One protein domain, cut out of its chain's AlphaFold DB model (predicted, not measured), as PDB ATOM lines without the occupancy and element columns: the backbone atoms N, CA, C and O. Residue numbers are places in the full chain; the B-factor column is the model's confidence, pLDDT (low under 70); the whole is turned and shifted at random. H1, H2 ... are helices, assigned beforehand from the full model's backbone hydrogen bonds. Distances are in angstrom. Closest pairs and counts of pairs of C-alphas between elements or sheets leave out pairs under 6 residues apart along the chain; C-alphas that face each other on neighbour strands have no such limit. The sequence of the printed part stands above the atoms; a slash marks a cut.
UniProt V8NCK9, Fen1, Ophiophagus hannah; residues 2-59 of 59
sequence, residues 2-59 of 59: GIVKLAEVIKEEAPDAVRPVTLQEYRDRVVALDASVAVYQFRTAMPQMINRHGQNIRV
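Overview. This is residues 2 to 59 of the 59 residues of the protein "Fen1" of Ophiophagus hannah (UniProt V8NCK9). This is an open, strung-out chain with little regular structure: three short helices, H1, H2 and H3, packing on no other helix, with H2 at the turn of a wide V. After H3, residues 46 to 59 run out to the far end and fold back on themselves. The printed part has 58 residues, 23 of them in the named helices, with no named strand; the class is all helix. It is extended, with a radius of gyration of the C-alphas of 18.1 A, and elongated, spanning 53 by 32 by 19 A.

Along the chain. H1, residues 6 to 13, begins at C-alpha 6 (-23.661, -4.624, 39.340) and is 10.3 A long. H2 is residues 23 to 26. H3, residues 35 to 45, is 15.3 A long and ends at C-alpha 45 (-43.079, -12.900, 31.926).

Arrangement. H1, H2 and H3 are apart from one another. Every O i to N i+4 pair is within hydrogen-bond range in H1 and H3; H2 is too short for such a pair. Residues 19 to 42 stand free, of which 23 to 26 belong to H2 and 35 to 42 to H3.

Size, cuts and confidence. The two C-alphas farthest apart, of Asp 16 and His 53, are 52.7 A apart. The printed part has no cut, and both links are short. Mean pLDDT of the printed part is 93.9; residue 59 is under 70.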
ATOM      1  N   GLY A   2     -32.536  -1.153  37.720       84.69
ATOM      2  CA  GLY A   2     -31.399  -1.496  38.574       84.69
ATOM      3  C   GLY A   2     -30.089  -0.834  38.139       84.69
ATOM      4  O   GLY A   2     -30.042  -0.111  37.143       84.69
ATOM      5  N   ILE A   3     -29.026  -1.092  38.898       96.69
ATOM      6  CA  ILE A   3     -27.672  -0.641  38.569       96.69
ATOM      7  C   ILE A   3     -27.104  -1.589  37.514       96.69
ATOM      8  O   ILE A   3     -27.009  -2.798  37.726       96.69
ATOM      9  N   VAL A   4     -26.756  -1.032  36.356       96.81
ATOM     10  CA  VAL A   4     -26.262  -1.785  35.199       96.81
ATOM     11  C   VAL A   4     -25.003  -2.572  35.581       96.81
ATOM     12  O   VAL A   4     -24.085  -2.009  36.170       96.81
ATOM     13  N   LYS A   5     -24.976  -3.873  35.253       95.31
ATOM     14  CA  LYS A   5     -23.862  -4.818  35.487       95.31
ATOM     15  C   LYS A   5     -23.406  -5.027  36.937       95.31
ATOM     16  O   LYS A   5     -22.469  -5.783  37.164       95.31
ATOM     17  N   LEU A   6     -24.079  -4.461  37.940       97.38
ATOM     18  CA  LEU A   6     -23.661  -4.624  39.340       97.38
ATOM     19  C   LEU A   6     -23.560  -6.100  39.769       97.38
ATOM     20  O   LEU A   6     -22.660  -6.466  40.512       97.38
ATOM     21  N   ALA A   7     -24.452  -6.959  39.271       96.00
ATOM     22  CA  ALA A   7     -24.412  -8.387  39.574       96.00
ATOM     23  C   ALA A   7     -23.168  -9.102  39.011       96.00
ATOM     24  O   ALA A   7     -22.745 -10.094  39.593       96.00
ATOM     25  N   GLU A   8     -22.609  -8.634  37.891       97.00
ATOM     26  CA  GLU A   8     -21.358  -9.159  37.320       97.00
ATOM     27  C   GLU A   8     -20.182  -8.722  38.197       97.00
ATOM     28  O   GLU A   8     -19.452  -9.567  38.701       97.00
ATOM     29  N   VAL A   9     -20.112  -7.424  38.509       98.00
ATOM     30  CA  VAL A   9     -19.062  -6.849  39.364       98.00
ATOM     31  C   VAL A   9     -19.022  -7.513  40.741       98.00
ATOM     32  O   VAL A   9     -17.952  -7.877  41.206       98.00
ATOM     33  N   ILE A  10     -20.171  -7.721  41.399       98.12
ATOM     34  CA  ILE A  10     -20.197  -8.386  42.714       98.12
ATOM     35  C   ILE A  10     -19.679  -9.827  42.610       98.12
ATOM     36  O   ILE A  10     -18.963 -10.275  43.498       98.12
ATOM     37  N   LYS A  11     -20.015 -10.561  41.545       96.44
ATOM     38  CA  LYS A  11     -19.543 -11.944  41.368       96.44
ATOM     39  C   LYS A  11     -18.034 -12.025  41.140       96.44
ATOM     40  O   LYS A  11     -17.437 -13.013  41.551       96.44
ATOM     41  N   GLU A  12     -17.455 -11.035  40.467       97.44
ATOM     42  CA  GLU A  12     -16.027 -10.984  40.144       97.44
ATOM     43  C   GLU A  12     -15.196 -10.451  41.319       97.44
ATOM     44  O   GLU A  12     -14.241 -11.097  41.741       97.44
ATOM     45  N   GLU A  13     -15.592  -9.309  41.884       98.31
ATOM     46  CA  GLU A  13     -14.788  -8.552  42.855       98.31
ATOM     47  C   GLU A  13     -15.124  -8.880  44.319       98.31
ATOM     48  O   GLU A  13     -14.311  -8.653  45.214       98.31
ATOM     49  N   ALA A  14     -16.328  -9.391  44.597       98.12
ATOM     50  CA  ALA A  14     -16.791  -9.684  45.956       98.12
ATOM     51  C   ALA A  14     -17.661 -10.957  46.024       98.12
ATOM     52  O   ALA A  14     -18.792 -10.903  46.524       98.12
ATOM     53  N   PRO A  15     -17.167 -12.117  45.547       97.12
ATOM     54  CA  PRO A  15     -17.960 -13.346  45.475       97.12
ATOM     55  C   PRO A  15     -18.496 -13.789  46.842       97.12
ATOM     56  O   PRO A  15     -19.620 -14.282  46.927       97.12
ATOM     57  N   ASP A  16     -17.748 -13.529  47.918       97.81
ATOM     58  CA  ASP A  16     -18.130 -13.869  49.296       97.81
ATOM     59  C   ASP A  16     -19.359 -13.090  49.801       97.81
ATOM     60  O   ASP A  16     -19.982 -13.474  50.793       97.81
ATOM     61  N   ALA A  17     -19.752 -12.008  49.116       97.44
ATOM     62  CA  ALA A  17     -20.980 -11.271  49.409       97.44
ATOM     63  C   ALA A  17     -22.246 -11.970  48.869       97.44
ATOM     64  O   ALA A  17     -23.362 -11.563  49.204       97.44
ATOM     65  N   VAL A  18     -22.103 -13.013  48.039       96.50
ATOM     66  CA  VAL A  18     -23.216 -13.764  47.442       96.50
ATOM     67  C   VAL A  18     -23.238 -15.182  47.994       96.50
ATOM     68  O   VAL A  18     -22.270 -15.926  47.890       96.50
ATOM     69  N   ARG A  19     -24.390 -15.600  48.526       95.56
ATOM     70  CA  ARG A  19     -24.578 -16.957  49.046       95.56
ATOM     71  C   ARG A  19     -25.797 -17.626  48.408       95.56
ATOM     72  O   ARG A  19     -26.891 -17.068  48.507       95.56
ATOM     73  N   PRO A  20     -25.654 -18.814  47.791       95.06
ATOM     74  CA  PRO A  20     -26.804 -19.617  47.406       95.06
ATOM     75  C   PRO A  20     -27.487 -20.162  48.663       95.06
ATOM     76  O   PRO A  20     -26.830 -20.613  49.600       95.06
ATOM     77  N   VAL A  21     -28.812 -20.098  48.678       95.75
ATOM     78  CA  VAL A  21     -29.644 -20.444  49.833       95.75
ATOM     79  C   VAL A  21     -30.902 -21.148  49.370       95.75
ATOM     80  O   VAL A  21     -31.456 -20.836  48.313       95.75
ATOM     81  N   THR A  22     -31.363 -22.099  50.167       97.25
ATOM     82  CA  THR A  22     -32.641 -22.771  49.930       97.25
ATOM     83  C   THR A  22     -33.793 -21.931  50.478       97.25
ATOM     84  O   THR A  22     -33.633 -21.166  51.429       97.25
ATOM     85  N   LEU A  23     -34.994 -22.085  49.912       95.62
ATOM     86  CA  LEU A  23     -36.182 -21.375  50.407       95.62
ATOM     87  C   LEU A  23     -36.500 -21.721  51.868       95.62
ATOM     88  O   LEU A  23     -37.003 -20.885  52.614       95.62
ATOM     89  N   GLN A  24     -36.174 -22.942  52.287       97.31
ATOM     90  CA  GLN A  24     -36.370 -23.430  53.646       97.31
ATOM     91  C   GLN A  24     -35.571 -22.619  54.675       97.31
ATOM     92  O   GLN A  24     -36.050 -22.450  55.794       97.31
ATOM     93  N   GLU A  25     -34.415 -22.055  54.308       97.06
ATOM     94  CA  GLU A  25     -33.622 -21.187  55.196       97.06
ATOM     95  C   GLU A  25     -34.319 -19.854  55.526       97.06
ATOM     96  O   GLU A  25     -33.984 -19.204  56.521       97.06
ATOM     97  N   TYR A  26     -35.302 -19.454  54.712       96.31
ATOM     98  CA  TYR A  26     -36.145 -18.282  54.949       96.31
ATOM     99  C   TYR A  26     -37.456 -18.607  55.663       96.31
ATOM    100  O   TYR A  26     -38.267 -17.700  55.862       96.31
ATOM    101  N   ARG A  27     -37.684 -19.864  56.070       97.06
ATOM    102  CA  ARG A  27     -38.865 -20.216  56.867       97.06
ATOM    103  C   ARG A  27     -38.939 -19.308  58.103       97.06
ATOM    104  O   ARG A  27     -37.923 -19.025  58.731       97.06
ATOM    105  N   ASP A  28     -40.144 -18.823  58.390       97.06
ATOM    106  CA  ASP A  28     -40.468 -17.929  59.509       97.06
ATOM    107  C   ASP A  28     -39.778 -16.551  59.477       97.06
ATOM    108  O   ASP A  28     -39.884 -15.774  60.427       97.06
ATOM    109  N   ARG A  29     -39.108 -16.192  58.372       97.06
ATOM    110  CA  ARG A  29     -38.538 -14.852  58.188       97.06
ATOM    111  C   ARG A  29     -39.546 -13.923  57.523       97.06
ATOM    112  O   ARG A  29     -40.098 -14.232  56.470       97.06
ATOM    113  N   VAL A  30     -39.720 -12.736  58.099       97.44
ATOM    114  CA  VAL A  30     -40.460 -11.641  57.460       97.44
ATOM    115  C   VAL A  30     -39.549 -10.962  56.437       97.44
ATOM    116  O   VAL A  30     -38.438 -10.549  56.769       97.44
ATOM    117  N   VAL A  31     -40.015 -10.845  55.192       95.88
ATOM    118  CA  VAL A  31     -39.289 -10.216  54.079       95.88
ATOM    119  C   VAL A  31     -40.178  -9.146  53.453       95.88
ATOM    120  O   VAL A  31     -41.343  -9.401  53.153       95.88
ATOM    121  N   ALA A  32     -39.635  -7.948  53.244       97.44
ATOM    122  CA  ALA A  32     -40.320  -6.900  52.496       97.44
ATOM    123  C   ALA A  32     -40.164  -7.141  50.987       97.44
ATOM    124  O   ALA A  32     -39.061  -7.395  50.505       97.44
ATOM    125  N   LEU A  33     -41.268  -7.048  50.246       96.31
ATOM    126  CA  LEU A  33     -41.309  -7.247  48.798       96.31
ATOM    127  C   LEU A  33     -41.523  -5.912  48.077       96.31
ATOM    128  O   LEU A  33     -42.423  -5.152  48.436       96.31
ATOM    129  N   ASP A  34     -40.767  -5.667  47.005       97.12
ATOM    130  CA  ASP A  34     -41.093  -4.602  46.054       97.12
ATOM    131  C   ASP A  34     -42.276  -5.040  45.179       97.12
ATOM    132  O   ASP A  34     -42.127  -5.762  44.187       97.12
ATOM    133  N   ALA A  35     -43.477  -4.613  45.570       97.12
ATOM    134  CA  ALA A  35     -44.710  -4.966  44.876       97.12
ATOM    135  C   ALA A  35     -44.736  -4.466  43.421       97.12
ATOM    136  O   ALA A  35     -45.274  -5.149  42.548       97.12
ATOM    137  N   SER A  36     -44.146  -3.299  43.144       96.50
ATOM    138  CA  SER A  36     -44.165  -2.704  41.805       96.50
ATOM    139  C   SER A  36     -43.319  -3.521  40.827       96.50
ATOM    140  O   SER A  36     -43.783  -3.867  39.735       96.50
ATOM    141  N   VAL A  37     -42.123  -3.923  41.264       95.81
ATOM    142  CA  VAL A  37     -41.219  -4.777  40.490       95.81
ATOM    143  C   VAL A  37     -41.816  -6.169  40.321       95.81
ATOM    144  O   VAL A  37     -41.807  -6.684  39.203       95.81
ATOM    145  N   ALA A  38     -42.394  -6.755  41.375       95.19
ATOM    146  CA  ALA A  38     -43.015  -8.077  41.300       95.19
ATOM    147  C   ALA A  38     -44.169  -8.113  40.281       95.19
ATOM    148  O   ALA A  38     -44.184  -8.965  39.392       95.19
ATOM    149  N   VAL A  39     -45.105  -7.158  40.346       94.62
ATOM    150  CA  VAL A  39     -46.232  -7.081  39.398       94.62
ATOM    151  C   VAL A  39     -45.738  -6.877  37.967       94.62
ATOM    152  O   VAL A  39     -46.235  -7.530  37.047       94.62
ATOM    153  N   TYR A  40     -44.746  -6.007  37.764       93.50
ATOM    154  CA  TYR A  40     -44.155  -5.798  36.444       93.50
ATOM    155  C   TYR A  40     -43.491  -7.074  35.902       93.50
ATOM    156  O   TYR A  40     -43.702  -7.428  34.740       93.50
ATOM    157  N   GLN A  41     -42.736  -7.799  36.730       92.94
ATOM    158  CA  GLN A  41     -42.104  -9.067  36.353       92.94
ATOM    159  C   GLN A  41     -43.139 -10.140  35.995       92.94
ATOM    160  O   GLN A  41     -43.007 -10.776  34.951       92.94
ATOM    161  N   PHE A  42     -44.214 -10.289  36.777       92.25
ATOM    162  CA  PHE A  42     -45.295 -11.223  36.442       92.25
ATOM    163  C   PHE A  42     -45.970 -10.860  35.125       92.25
ATOM    164  O   PHE A  42     -46.131 -11.713  34.252       92.25
ATOM    165  N   ARG A  43     -46.320  -9.582  34.953       90.06
ATOM    166  CA  ARG A  43     -46.945  -9.109  33.718       90.06
ATOM    167  C   ARG A  43     -46.051  -9.349  32.525       90.06
ATOM    168  O   ARG A  43     -46.563  -9.813  31.520       90.06
ATOM    169  N   THR A  44     -44.759  -9.029  32.606       90.81
ATOM    170  CA  THR A  44     -43.817  -9.155  31.482       90.81
ATOM    171  C   THR A  44     -43.534 -10.606  31.113       90.81
ATOM    172  O   THR A  44     -43.555 -10.915  29.920       90.81
ATOM    173  N   ALA A  45     -43.350 -11.476  32.109       92.06
ATOM    174  CA  ALA A  45     -43.079 -12.900  31.926       92.06
ATOM    175  C   ALA A  45     -44.317 -13.724  31.525       92.06
ATOM    176  O   ALA A  45     -44.161 -14.858  31.072       92.06
ATOM    177  N   MET A  46     -45.532 -13.176  31.665       88.81
ATOM    178  CA  MET A  46     -46.771 -13.842  31.256       88.81
ATOM    179  C   MET A  46     -46.685 -14.270  29.778       88.81
ATOM    180  O   MET A  46     -46.447 -13.422  28.907       88.81
ATOM    181  N   PRO A  47     -46.899 -15.553  29.449       87.25
ATOM    182  CA  PRO A  47     -46.904 -15.999  28.061       87.25
ATOM    183  C   PRO A  47     -48.026 -15.313  27.270       87.25
ATOM    184  O   PRO A  47     -48.992 -14.796  27.835       87.25
ATOM    185  N   GLN A  48     -47.902 -15.289  25.941       88.81
ATOM    186  CA  GLN A  48     -49.005 -14.826  25.102       88.81
ATOM    187  C   GLN A  48     -50.200 -15.767  25.269       88.81
ATOM    188  O   GLN A  48     -50.056 -16.985  25.174       88.81
ATOM    189  N   MET A  49     -51.377 -15.197  25.508       88.12
ATOM    190  CA  MET A  49     -52.621 -15.956  25.585       88.12
ATOM    191  C   MET A  49     -53.354 -15.757  24.269       88.12
ATOM    192  O   MET A  49     -53.971 -14.718  24.063       88.12
ATOM    193  N   ILE A  50     -53.243 -16.717  23.356       92.19
ATOM    194  CA  ILE A  50     -53.883 -16.633  22.043       92.19
ATOM    195  C   ILE A  50     -55.245 -17.322  22.105       92.19
ATOM    196  O   ILE A  50     -55.335 -18.504  22.432       92.19
ATOM    197  N   ASN A  51     -56.317 -16.588  21.815       91.69
ATOM    198  CA  ASN A  51     -57.657 -17.168  21.760       91.69
ATOM    199  C   ASN A  51     -57.894 -17.930  20.438       91.69
ATOM    200  O   ASN A  51     -57.106 -17.856  19.496       91.69
ATOM    201  N   ARG A  52     -59.038 -18.620  20.327       93.12
ATOM    202  CA  ARG A  52     -59.443 -19.351  19.104       93.12
ATOM    203  C   ARG A  52     -59.585 -18.482  17.843       93.12
ATOM    204  O   ARG A  52     -59.716 -19.024  16.754       93.12
ATOM    205  N   HIS A  53     -59.593 -17.158  17.990       93.94
ATOM    206  CA  HIS A  53     -59.656 -16.183  16.899       93.94
ATOM    207  C   HIS A  53     -58.267 -15.622  16.534       93.94
ATOM    208  O   HIS A  53     -58.181 -14.689  15.742       93.94
ATOM    209  N   GLY A  54     -57.182 -16.157  17.111       91.06
ATOM    210  CA  GLY A  54     -55.810 -15.714  16.845       91.06
ATOM    211  C   GLY A  54     -55.417 -14.412  17.550       91.06
ATOM    212  O   GLY A  54     -54.367 -13.849  17.253       91.06
ATOM    213  N   GLN A  55     -56.236 -13.915  18.478       92.19
ATOM    214  CA  GLN A  55     -55.975 -12.660  19.184       92.19
ATOM    215  C   GLN A  55     -55.193 -12.926  20.466       92.19
ATOM    216  O   GLN A  55     -55.554 -13.816  21.240       92.19
ATOM    217  N   ASN A  56     -54.166 -12.113  20.724       88.06
ATOM    218  CA  ASN A  56     -53.499 -12.098  22.018       88.06
ATOM    219  C   ASN A  56     -54.380 -11.365  23.038       88.06
ATOM    220  O   ASN A  56     -54.523 -10.148  22.980       88.06
ATOM    221  N   ILE A  57     -54.970 -12.122  23.957       86.06
ATOM    222  CA  ILE A  57     -55.848 -11.643  25.031       86.06
ATOM    223  C   ILE A  57     -55.101 -11.482  26.361       86.06
ATOM    224  O   ILE A  57     -55.714 -11.472  27.427       86.06
ATOM    225  N   ARG A  58     -53.766 -11.398  26.319       82.12
ATOM    226  CA  ARG A  58     -52.968 -11.041  27.491       82.12
ATOM    227  C   ARG A  58     -53.381  -9.650  27.986       82.12
ATOM    228  O   ARG A  58     -53.348  -8.695  27.214       82.12
ATOM    229  N   VAL A  59     -53.763  -9.583  29.263       66.06
ATOM    230  CA  VAL A  59     -54.099  -8.357  30.010       66.06
ATOM    231  C   VAL A  59     -52.845  -7.771  30.649       66.06
ATOM    232  O   VAL A  59     -51.998  -8.568  31.118       66.06
TER     233      VAL A  59